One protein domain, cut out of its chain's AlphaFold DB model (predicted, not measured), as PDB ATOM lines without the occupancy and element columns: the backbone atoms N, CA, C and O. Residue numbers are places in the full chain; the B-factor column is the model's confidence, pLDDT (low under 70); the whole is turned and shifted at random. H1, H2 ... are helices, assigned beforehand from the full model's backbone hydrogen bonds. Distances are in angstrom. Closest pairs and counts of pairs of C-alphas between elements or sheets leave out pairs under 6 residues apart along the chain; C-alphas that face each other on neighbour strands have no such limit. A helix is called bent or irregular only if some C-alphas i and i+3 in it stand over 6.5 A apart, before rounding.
ATOM      1  N   HIS A  15      20.636  37.238  13.049       76.69
ATOM      2  CA  HIS A  15      20.504  36.900  11.637       76.69
ATOM      3  C   HIS A  15      19.257  37.522  10.995       76.69
ATOM      4  O   HIS A  15      19.398  38.109   9.928       76.69
ATOM      5  N   GLU A  16      18.100  37.495  11.660       80.75
ATOM      6  CA  GLU A  16      16.849  38.000  11.077       80.75
ATOM      7  C   GLU A  16      16.901  39.526  10.874       80.75
ATOM      8  O   GLU A  16      16.506  40.053   9.835       80.75
ATOM      9  N   LEU A  17      17.473  40.252  11.844       82.38
ATOM     10  CA  LEU A  17      17.715  41.694  11.716       82.38
ATOM     11  C   LEU A  17      18.686  42.011  10.569       82.38
ATOM     12  O   LEU A  17      18.522  43.008   9.868       82.38
ATOM     13  N   ASN A  18      19.700  41.167  10.373       81.88
ATOM     14  CA  ASN A  18      20.654  41.330   9.280       81.88
ATOM     15  C   ASN A  18      20.010  41.087   7.912       81.88
ATOM     16  O   ASN A  18      20.337  41.808   6.975       81.88
ATOM     17  N   GLU A  19      19.114  40.108   7.786       83.88
ATOM     18  CA  GLU A  19      18.369  39.863   6.545       83.88
ATOM     19  C   GLU A  19      17.449  41.032   6.206       83.88
ATOM     20  O   GLU A  19      17.468  41.521   5.080       83.88
ATOM     21  N   TRP A  20      16.730  41.558   7.199       84.06
ATOM     22  CA  TRP A  20      15.881  42.735   7.012       84.06
ATOM     23  C   TRP A  20      16.679  43.962   6.537       84.06
ATOM     24  O   TRP A  20      16.214  44.722   5.688       84.06
ATOM     25  N   LEU A  21      17.903  44.149   7.049       84.50
ATOM     26  CA  LEU A  21      18.821  45.185   6.561       84.50
ATOM     27  C   LEU A  21      19.343  44.869   5.151       84.50
ATOM     28  O   LEU A  21      19.486  45.777   4.334       84.50
ATOM     29  N   ALA A  22      19.607  43.596   4.845       82.75
ATOM     30  CA  ALA A  22      20.096  43.155   3.541       82.75
ATOM     31  C   ALA A  22      19.126  43.474   2.408       82.75
ATOM     32  O   ALA A  22      19.546  44.005   1.380       82.75
ATOM     33  N   GLU A  23      17.833  43.235   2.620       82.69
ATOM     34  CA  GLU A  23      16.781  43.571   1.654       82.69
ATOM     35  C   GLU A  23      16.725  45.070   1.325       82.69
ATOM     36  O   GLU A  23      16.245  45.461   0.263       82.69
ATOM     37  N   ARG A  24      17.225  45.916   2.229       79.31
ATOM     38  CA  ARG A  24      17.196  47.378   2.117       79.31
ATOM     39  C   ARG A  24      18.525  47.975   1.647       79.31
ATOM     40  O   ARG A  24      18.617  49.189   1.492       79.31
ATOM     41  N   GLY A  25      19.528  47.134   1.385       77.81
ATOM     42  CA  GLY A  25      20.874  47.558   0.986       77.81
ATOM     43  C   GLY A  25      21.776  47.973   2.153       77.81
ATOM     44  O   GLY A  25      22.890  48.436   1.928       77.81
ATOM     45  N   ASP A  26      21.335  47.766   3.394       72.88
ATOM     46  CA  ASP A  26      22.045  48.155   4.620       72.88
ATOM     47  C   ASP A  26      22.761  46.966   5.299       72.88
ATOM     48  O   ASP A  26      23.209  47.065   6.449       72.88
ATOM     49  N   ALA A  27      22.861  45.824   4.604       65.56
ATOM     50  CA  ALA A  27      23.476  44.596   5.109       65.56
ATOM     51  C   ALA A  27      24.946  44.774   5.499       65.56
ATOM     52  O   ALA A  27      25.746  45.365   4.781       65.56
ATOM     53  N   GLY A  28      25.331  44.137   6.608       63.72
ATOM     54  CA  GLY A  28      26.738  43.902   6.941       63.72
ATOM     55  C   GLY A  28      27.372  44.915   7.893       63.72
ATOM     56  O   GLY A  28      28.510  44.708   8.311       63.72
ATOM     57  N   ARG A  29      26.653  45.963   8.315       72.69
ATOM     58  CA  ARG A  29      27.136  46.877   9.363       72.69
ATOM     59  C   ARG A  29      26.563  46.507  10.726       72.69
ATOM     60  O   ARG A  29      25.361  46.614  10.964       72.69
ATOM     61  N   ALA A  30      27.447  46.107  11.640       76.25
ATOM     62  CA  ALA A  30      27.088  45.818  13.028       76.25
ATOM     63  C   ALA A  30      26.414  47.018  13.716       76.25
ATOM     64  O   ALA A  30      25.523  46.813  14.537       76.25
ATOM     65  N   ASP A  31      26.782  48.243  13.331       81.69
ATOM     66  CA  ASP A  31      26.180  49.480  13.835       81.69
ATOM     67  C   ASP A  31      24.703  49.612  13.441       81.69
ATOM     68  O   ASP A  31      23.863  49.850  14.306       81.69
ATOM     69  N   ASN A  32      24.361  49.361  12.169       83.56
ATOM     70  CA  ASN A  32      22.971  49.387  11.690       83.56
ATOM     71  C   ASN A  32      22.127  48.344  12.430       83.56
ATOM     72  O   ASN A  32      21.013  48.631  12.857       83.56
ATOM     73  N   ARG A  33      22.686  47.147  12.655       85.44
ATOM     74  CA  ARG A  33      22.016  46.087  13.420       85.44
ATOM     75  C   ARG A  33      21.790  46.478  14.880       85.44
ATOM     76  O   ARG A  33      20.709  46.238  15.403       85.44
ATOM     77  N   ASN A  34      22.794  47.047  15.549       85.44
ATOM     78  CA  ASN A  34      22.662  47.466  16.946       85.44
ATOM     79  C   ASN A  34      21.621  48.585  17.079       85.44
ATOM     80  O   ASN A  34      20.754  48.509  17.941       85.44
ATOM     81  N   ARG A  35      21.641  49.554  16.160       86.06
ATOM     82  CA  ARG A  35      20.655  50.637  16.094       86.06
ATOM     83  C   ARG A  35      19.245  50.105  15.821       86.06
ATOM     84  O   ARG A  35      18.294  50.550  16.451       86.06
ATOM     85  N   LEU A  36      19.101  49.132  14.919       87.19
ATOM     86  CA  LEU A  36      17.823  48.468  14.652       87.19
ATOM     87  C   LEU A  36      17.304  47.741  15.899       87.19
ATOM     88  O   LEU A  36      16.127  47.864  16.227       87.19
ATOM     89  N   ALA A  37      18.180  47.039  16.620       85.88
ATOM     90  CA  ALA A  37      17.828  46.406  17.885       85.88
ATOM     91  C   ALA A  37      17.369  47.437  18.928       85.88
ATOM     92  O   ALA A  37      16.350  47.201  19.562       85.88
ATOM     93  N   GLU A  38      18.042  48.587  19.051       87.38
ATOM     94  CA  GLU A  38      17.610  49.683  19.933       87.38
ATOM     95  C   GLU A  38      16.245  50.257  19.545       87.38
ATOM     96  O   GLU A  38      15.428  50.536  20.416       87.38
ATOM     97  N   VAL A  39      15.954  50.432  18.253       86.62
ATOM     98  CA  VAL A  39      14.625  50.902  17.825       86.62
ATOM     99  C   VAL A  39      13.558  49.874  18.197       86.62
ATOM    100  O   VAL A  39      12.513  50.229  18.745       86.62
ATOM    101  N   VAL A  40      13.826  48.591  17.957       84.75
ATOM    102  CA  VAL A  40      12.880  47.531  18.303       84.75
ATOM    103  C   VAL A  40      12.687  47.440  19.818       84.75
ATOM    104  O   VAL A  40      11.545  47.346  20.241       84.75
ATOM    105  N   THR A  41      13.730  47.525  20.645       83.31
ATOM    106  CA  THR A  41      13.587  47.436  22.111       83.31
ATOM    107  C   THR A  41      13.041  48.718  22.738       83.31
ATOM    108  O   THR A  41      12.099  48.668  23.521       83.31
ATOM    109  N   CYS A  42      13.601  49.880  22.402       84.19
ATOM    110  CA  CYS A  42      13.304  51.141  23.084       84.19
ATOM    111  C   CYS A  42      12.125  51.917  22.492       84.19
ATOM    112  O   CYS A  42      11.598  52.793  23.171       84.19
ATOM    113  N   LYS A  43      11.739  51.680  21.231       83.19
ATOM    114  CA  LYS A  43      10.591  52.372  20.611       83.19
ATOM    115  C   LYS A  43       9.393  51.453  20.470       83.19
ATOM    116  O   LYS A  43       8.296  51.817  20.883       83.19
ATOM    117  N   LEU A  44       9.604  50.267  19.903       80.75
ATOM    118  CA  LEU A  44       8.507  49.351  19.591       80.75
ATOM    119  C   LEU A  44       8.137  48.468  20.786       80.75
ATOM    120  O   LEU A  44       6.978  48.423  21.175       80.75
ATOM    121  N   GLN A  45       9.098  47.800  21.411       77.25
ATOM    122  CA  GLN A  45       8.823  46.867  22.502       77.25
ATOM    123  C   GLN A  45       8.395  47.596  23.782       77.25
ATOM    124  O   GLN A  45       7.453  47.151  24.433       77.25
ATOM    125  N   ASP A  46       9.025  48.732  24.099       70.50
ATOM    126  CA  ASP A  46       8.640  49.598  25.225       70.50
ATOM    127  C   ASP A  46       7.185  50.093  25.107       70.50
ATOM    128  O   ASP A  46       6.435  50.067  26.079       70.50
ATOM    129  N   SER A  47       6.743  50.434  23.889       67.44
ATOM    130  CA  SER A  47       5.370  50.899  23.643       67.44
ATOM    131  C   SER A  47       4.325  49.779  23.690       67.44
ATOM    132  O   SER A  47       3.166  50.042  24.005       67.44
ATOM    133  N   PHE A  48       4.701  48.537  23.357       60.59
ATOM    134  CA  PHE A  48       3.748  47.433  23.188       60.59
ATOM    135  C   PHE A  48       3.761  46.388  24.312       60.59
ATOM    136  O   PHE A  48       2.853  45.558  24.343       60.59
ATOM    137  N   TYR A  49       4.744  46.395  25.227       55.53
ATOM    138  CA  TYR A  49       4.899  45.382  26.295       55.53
ATOM    139  C   TYR A  49       4.754  43.924  25.788       55.53
ATOM    140  O   TYR A  49       4.356  43.019  26.522       55.53
ATOM    141  N   ALA A  50       5.069  43.690  24.511       62.84
ATOM    142  CA  ALA A  50       4.848  42.441  23.791       62.84
ATOM    143  C   ALA A  50       5.886  42.275  22.671       62.84
ATOM    144  O   ALA A  50       6.609  43.212  22.322       62.84
ATOM    145  N   ASN A  51       5.975  41.063  22.118       74.81
ATOM    146  CA  ASN A  51       6.841  40.769  20.982       74.81
ATOM    147  C   ASN A  51       6.487  41.681  19.793       74.81
ATOM    148  O   ASN A  51       5.319  41.842  19.447       74.81
ATOM    149  N   VAL A  52       7.500  42.273  19.162       79.94
ATOM    150  CA  VAL A  52       7.307  43.229  18.065       79.94
ATOM    151  C   VAL A  52       7.125  42.479  16.755       79.94
ATOM    152  O   VAL A  52       7.990  41.696  16.370       79.94
ATOM    153  N   SER A  53       6.024  42.732  16.053       84.44
ATOM    154  CA  SER A  53       5.762  42.126  14.750       84.44
ATOM    155  C   SER A  53       6.636  42.733  13.661       84.44
ATOM    156  O   SER A  53       6.967  43.923  13.672       84.44
ATOM    157  N   TRP A  54       6.946  41.937  12.644       82.75
ATOM    158  CA  TRP A  54       7.674  42.431  11.479       82.75
ATOM    159  C   TRP A  54       6.922  43.516  10.690       82.75
ATOM    160  O   TRP A  54       7.541  44.345  10.013       82.75
ATOM    161  N   ASP A  55       5.591  43.490  10.734       84.81
ATOM    162  CA  ASP A  55       4.736  44.534  10.168       84.81
ATOM    163  C   ASP A  55       4.894  45.855  10.930       84.81
ATOM    164  O   ASP A  55       5.238  46.868  10.327       84.81
ATOM    165  N   ALA A  56       4.810  45.815  12.265       84.19
ATOM    166  CA  ALA A  56       5.005  46.984  13.120       84.19
ATOM    167  C   ALA A  56       6.366  47.659  12.879       84.19
ATOM    168  O   ALA A  56       6.445  48.883  12.787       84.19
ATOM    169  N   LEU A  57       7.433  46.873  12.693       86.06
ATOM    170  CA  LEU A  57       8.743  47.416  12.330       86.06
ATOM    171  C   LEU A  57       8.753  48.079  10.942       86.06
ATOM    172  O   LEU A  57       9.367  49.130  10.771       86.06
ATOM    173  N   ASN A  58       8.090  47.493   9.941       86.12
ATOM    174  CA  ASN A  58       8.000  48.097   8.607       86.12
ATOM    175  C   ASN A  58       7.187  49.394   8.603       86.12
ATOM    176  O   ASN A  58       7.571  50.348   7.919       86.12
ATOM    177  N   THR A  59       6.084  49.416   9.347       86.69
ATOM    178  CA  THR A  59       5.237  50.595   9.527       86.69
ATOM    179  C   THR A  59       6.041  51.699  10.194       86.69
ATOM    180  O   THR A  59       6.176  52.775   9.623       86.69
ATOM    181  N   ALA A  60       6.731  51.399  11.297       86.81
ATOM    182  CA  ALA A  60       7.610  52.357  11.963       86.81
ATOM    183  C   ALA A  60       8.752  52.854  11.068       86.81
ATOM    184  O   ALA A  60       9.087  54.031  11.110       86.81
ATOM    185  N   TYR A  61       9.330  52.003  10.219       85.88
ATOM    186  CA  TYR A  61      10.339  52.444   9.252       85.88
ATOM    187  C   TYR A  61       9.801  53.470   8.244       85.88
ATOM    188  O   TYR A  61      10.549  54.330   7.782       85.88
ATOM    189  N   SER A  62       8.516  53.382   7.902       85.69
ATOM    190  CA  SER A  62       7.878  54.280   6.935       85.69
ATOM    191  C   SER A  62       7.321  55.544   7.595       85.69
ATOM    192  O   SER A  62       7.434  56.626   7.025       85.69
ATOM    193  N   GLU A  63       6.739  55.416   8.788       89.19
ATOM    194  CA  GLU A  63       6.105  56.517   9.525       89.19
ATOM    195  C   GLU A  63       7.093  57.321  10.375       89.19
ATOM    196  O   GLU A  63       6.909  58.525  10.541       89.19
ATOM    197  N   HIS A  64       8.154  56.676  10.866       88.44
ATOM    198  CA  HIS A  64       9.150  57.264  11.762       88.44
ATOM    199  C   HIS A  64      10.590  57.103  11.246       88.44
ATOM    200  O   HIS A  64      11.443  56.521  11.933       88.44
ATOM    201  N   PRO A  65      10.924  57.621  10.048       84.25
ATOM    202  CA  PRO A  65      12.285  57.547   9.513       84.25
ATOM    203  C   PRO A  65      13.323  58.195  10.446       84.25
ATOM    204  O   PRO A  65      14.496  57.814  10.440       84.25
ATOM    205  N   GLU A  66      12.911  59.136  11.300       87.19
ATOM    206  CA  GLU A  66      13.764  59.775  12.299       87.19
ATOM    207  C   GLU A  66      14.300  58.799  13.356       87.19
ATOM    208  O   GLU A  66      15.404  59.010  13.866       87.19
ATOM    209  N   TRP A  67      13.605  57.695  13.652       87.62
ATOM    210  CA  TRP A  67      14.117  56.662  14.567       87.62
ATOM    211  C   TRP A  67      15.312  55.915  13.963       87.62
ATOM    212  O   TRP A  67      16.215  55.481  14.681       87.62
ATOM    213  N   PHE A  68      15.369  55.858  12.632       83.81
ATOM    214  CA  PHE A  68      16.398  55.181  11.847       83.81
ATOM    215  C   PHE A  68      17.472  56.144  11.311       83.81
ATOM    216  O   PHE A  68      18.356  55.735  10.562       83.81
ATOM    217  N   SER A  69      17.457  57.413  11.743       78.00
ATOM    218  CA  SER A  69      18.305  58.527  11.265       78.00
ATOM    219  C   SER A  69      19.825  58.397  11.486       78.00
ATOM    220  O   SER A  69      20.568  59.359  11.320       78.00
TER     221      SER A  69
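Overview. This is residues 15 to 69 of the 75 residues of an uncharacterized protein of Escherichia coli KTE146 (UniProt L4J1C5). One long helix, H2, makes the longest axis, and two shorter helices, H1 and H3, are set crosswise to it on one side, H1 near its first half and H3 near its second half, well separated from each other like two crossbars on a beam. After H3 the last short helix, H4, folds back to the middle of H2. The printed part has 55 residues with four named helices, in the order H1, H2, H3, H4, and no named strand; the class is all helix. The whole is compact, with a radius of gyration of the C-alphas of 10.6 A, and the C-alphas span 29 by 21 by 18 A along their three main axes.

Along the chain. Begin at His 15, where the printed part starts, and find its C-alpha at (20.504, 36.900, 11.637). From there H1 runs through residues 15 to 22, 10.2 A from first to last C-alpha. Residues 23 to 29 form the link to H2, and C-alpha 30 at (27.088, 45.818, 13.028) opens that helix. H2 holds residues 30 to 48 and measures 25.5 A, the longest helix by residues with 19; watch x fall along it until you reach C-alpha 48 at (3.748, 47.433, 23.188). H2 is neither bent nor irregular, but only just: C-alphas 42 and 45 are 6.2 A apart. After residues 49 to 53 comes H3, residues 54 to 63, 14.3 A long, in which y climbs from Trp 54 to Glu 63. His 64 alone lies between it and H4, residues 65 to 68, which ends with C-alpha 68 at (16.398, 55.181, 11.847). Ser 69 is the last printed residue.

Arrangement. Start with H2, the hub, which touches the three other helices. It touches H1 with its residues 32 to 37 alone, and the closest C-alphas are those of Leu 17 and Arg 33, 6.4 A apart. The lines of H1 and H2 stand about perpendicular at 72 degrees, only just beyond a steep tilt. Farther along, H2 only just touches H3, with 3 pairs of C-alphas within 8 A, and does so with its residues 40 to 44 alone. Look at Val 40 and Leu 57 for the closest C-alphas of this pair, 7.3 A apart; the two lines are about perpendicular at 83 degrees. H2 also touches H4, with its residues 35 to 39 alone, and the closest C-alphas, those of Val 39 and Trp 67, are 6.6 A apart. H3 and H4 are close but not clearly touching, and their closest C-alphas, of Tyr 61 and Phe 68, are 7.1 A apart. H1 is apart from both H3 and H4. In the backbone of H1 and H3, every O i to N i+4 pair is within hydrogen-bond range; in H2 it is 11 of 15, and H4 is too short for such a pair.

Size, cuts and confidence. The two C-alphas farthest apart are those of Gly 25 and Tyr 49, 30.0 A, while the first and last printed C-alphas, of His 15 and Ser 69, are 21.7 A apart. The printed part runs from 15 to 69 without a cut. The links from H2 to H3 and from H3 to H4 are tight, the link from H1 to H2 is short, and no link is long. The mean pLDDT of the printed part is 80.6; look for values under 70 at residues 27 to 28, and again at residues 47 to 50, of which 47 to 48 belong to H2.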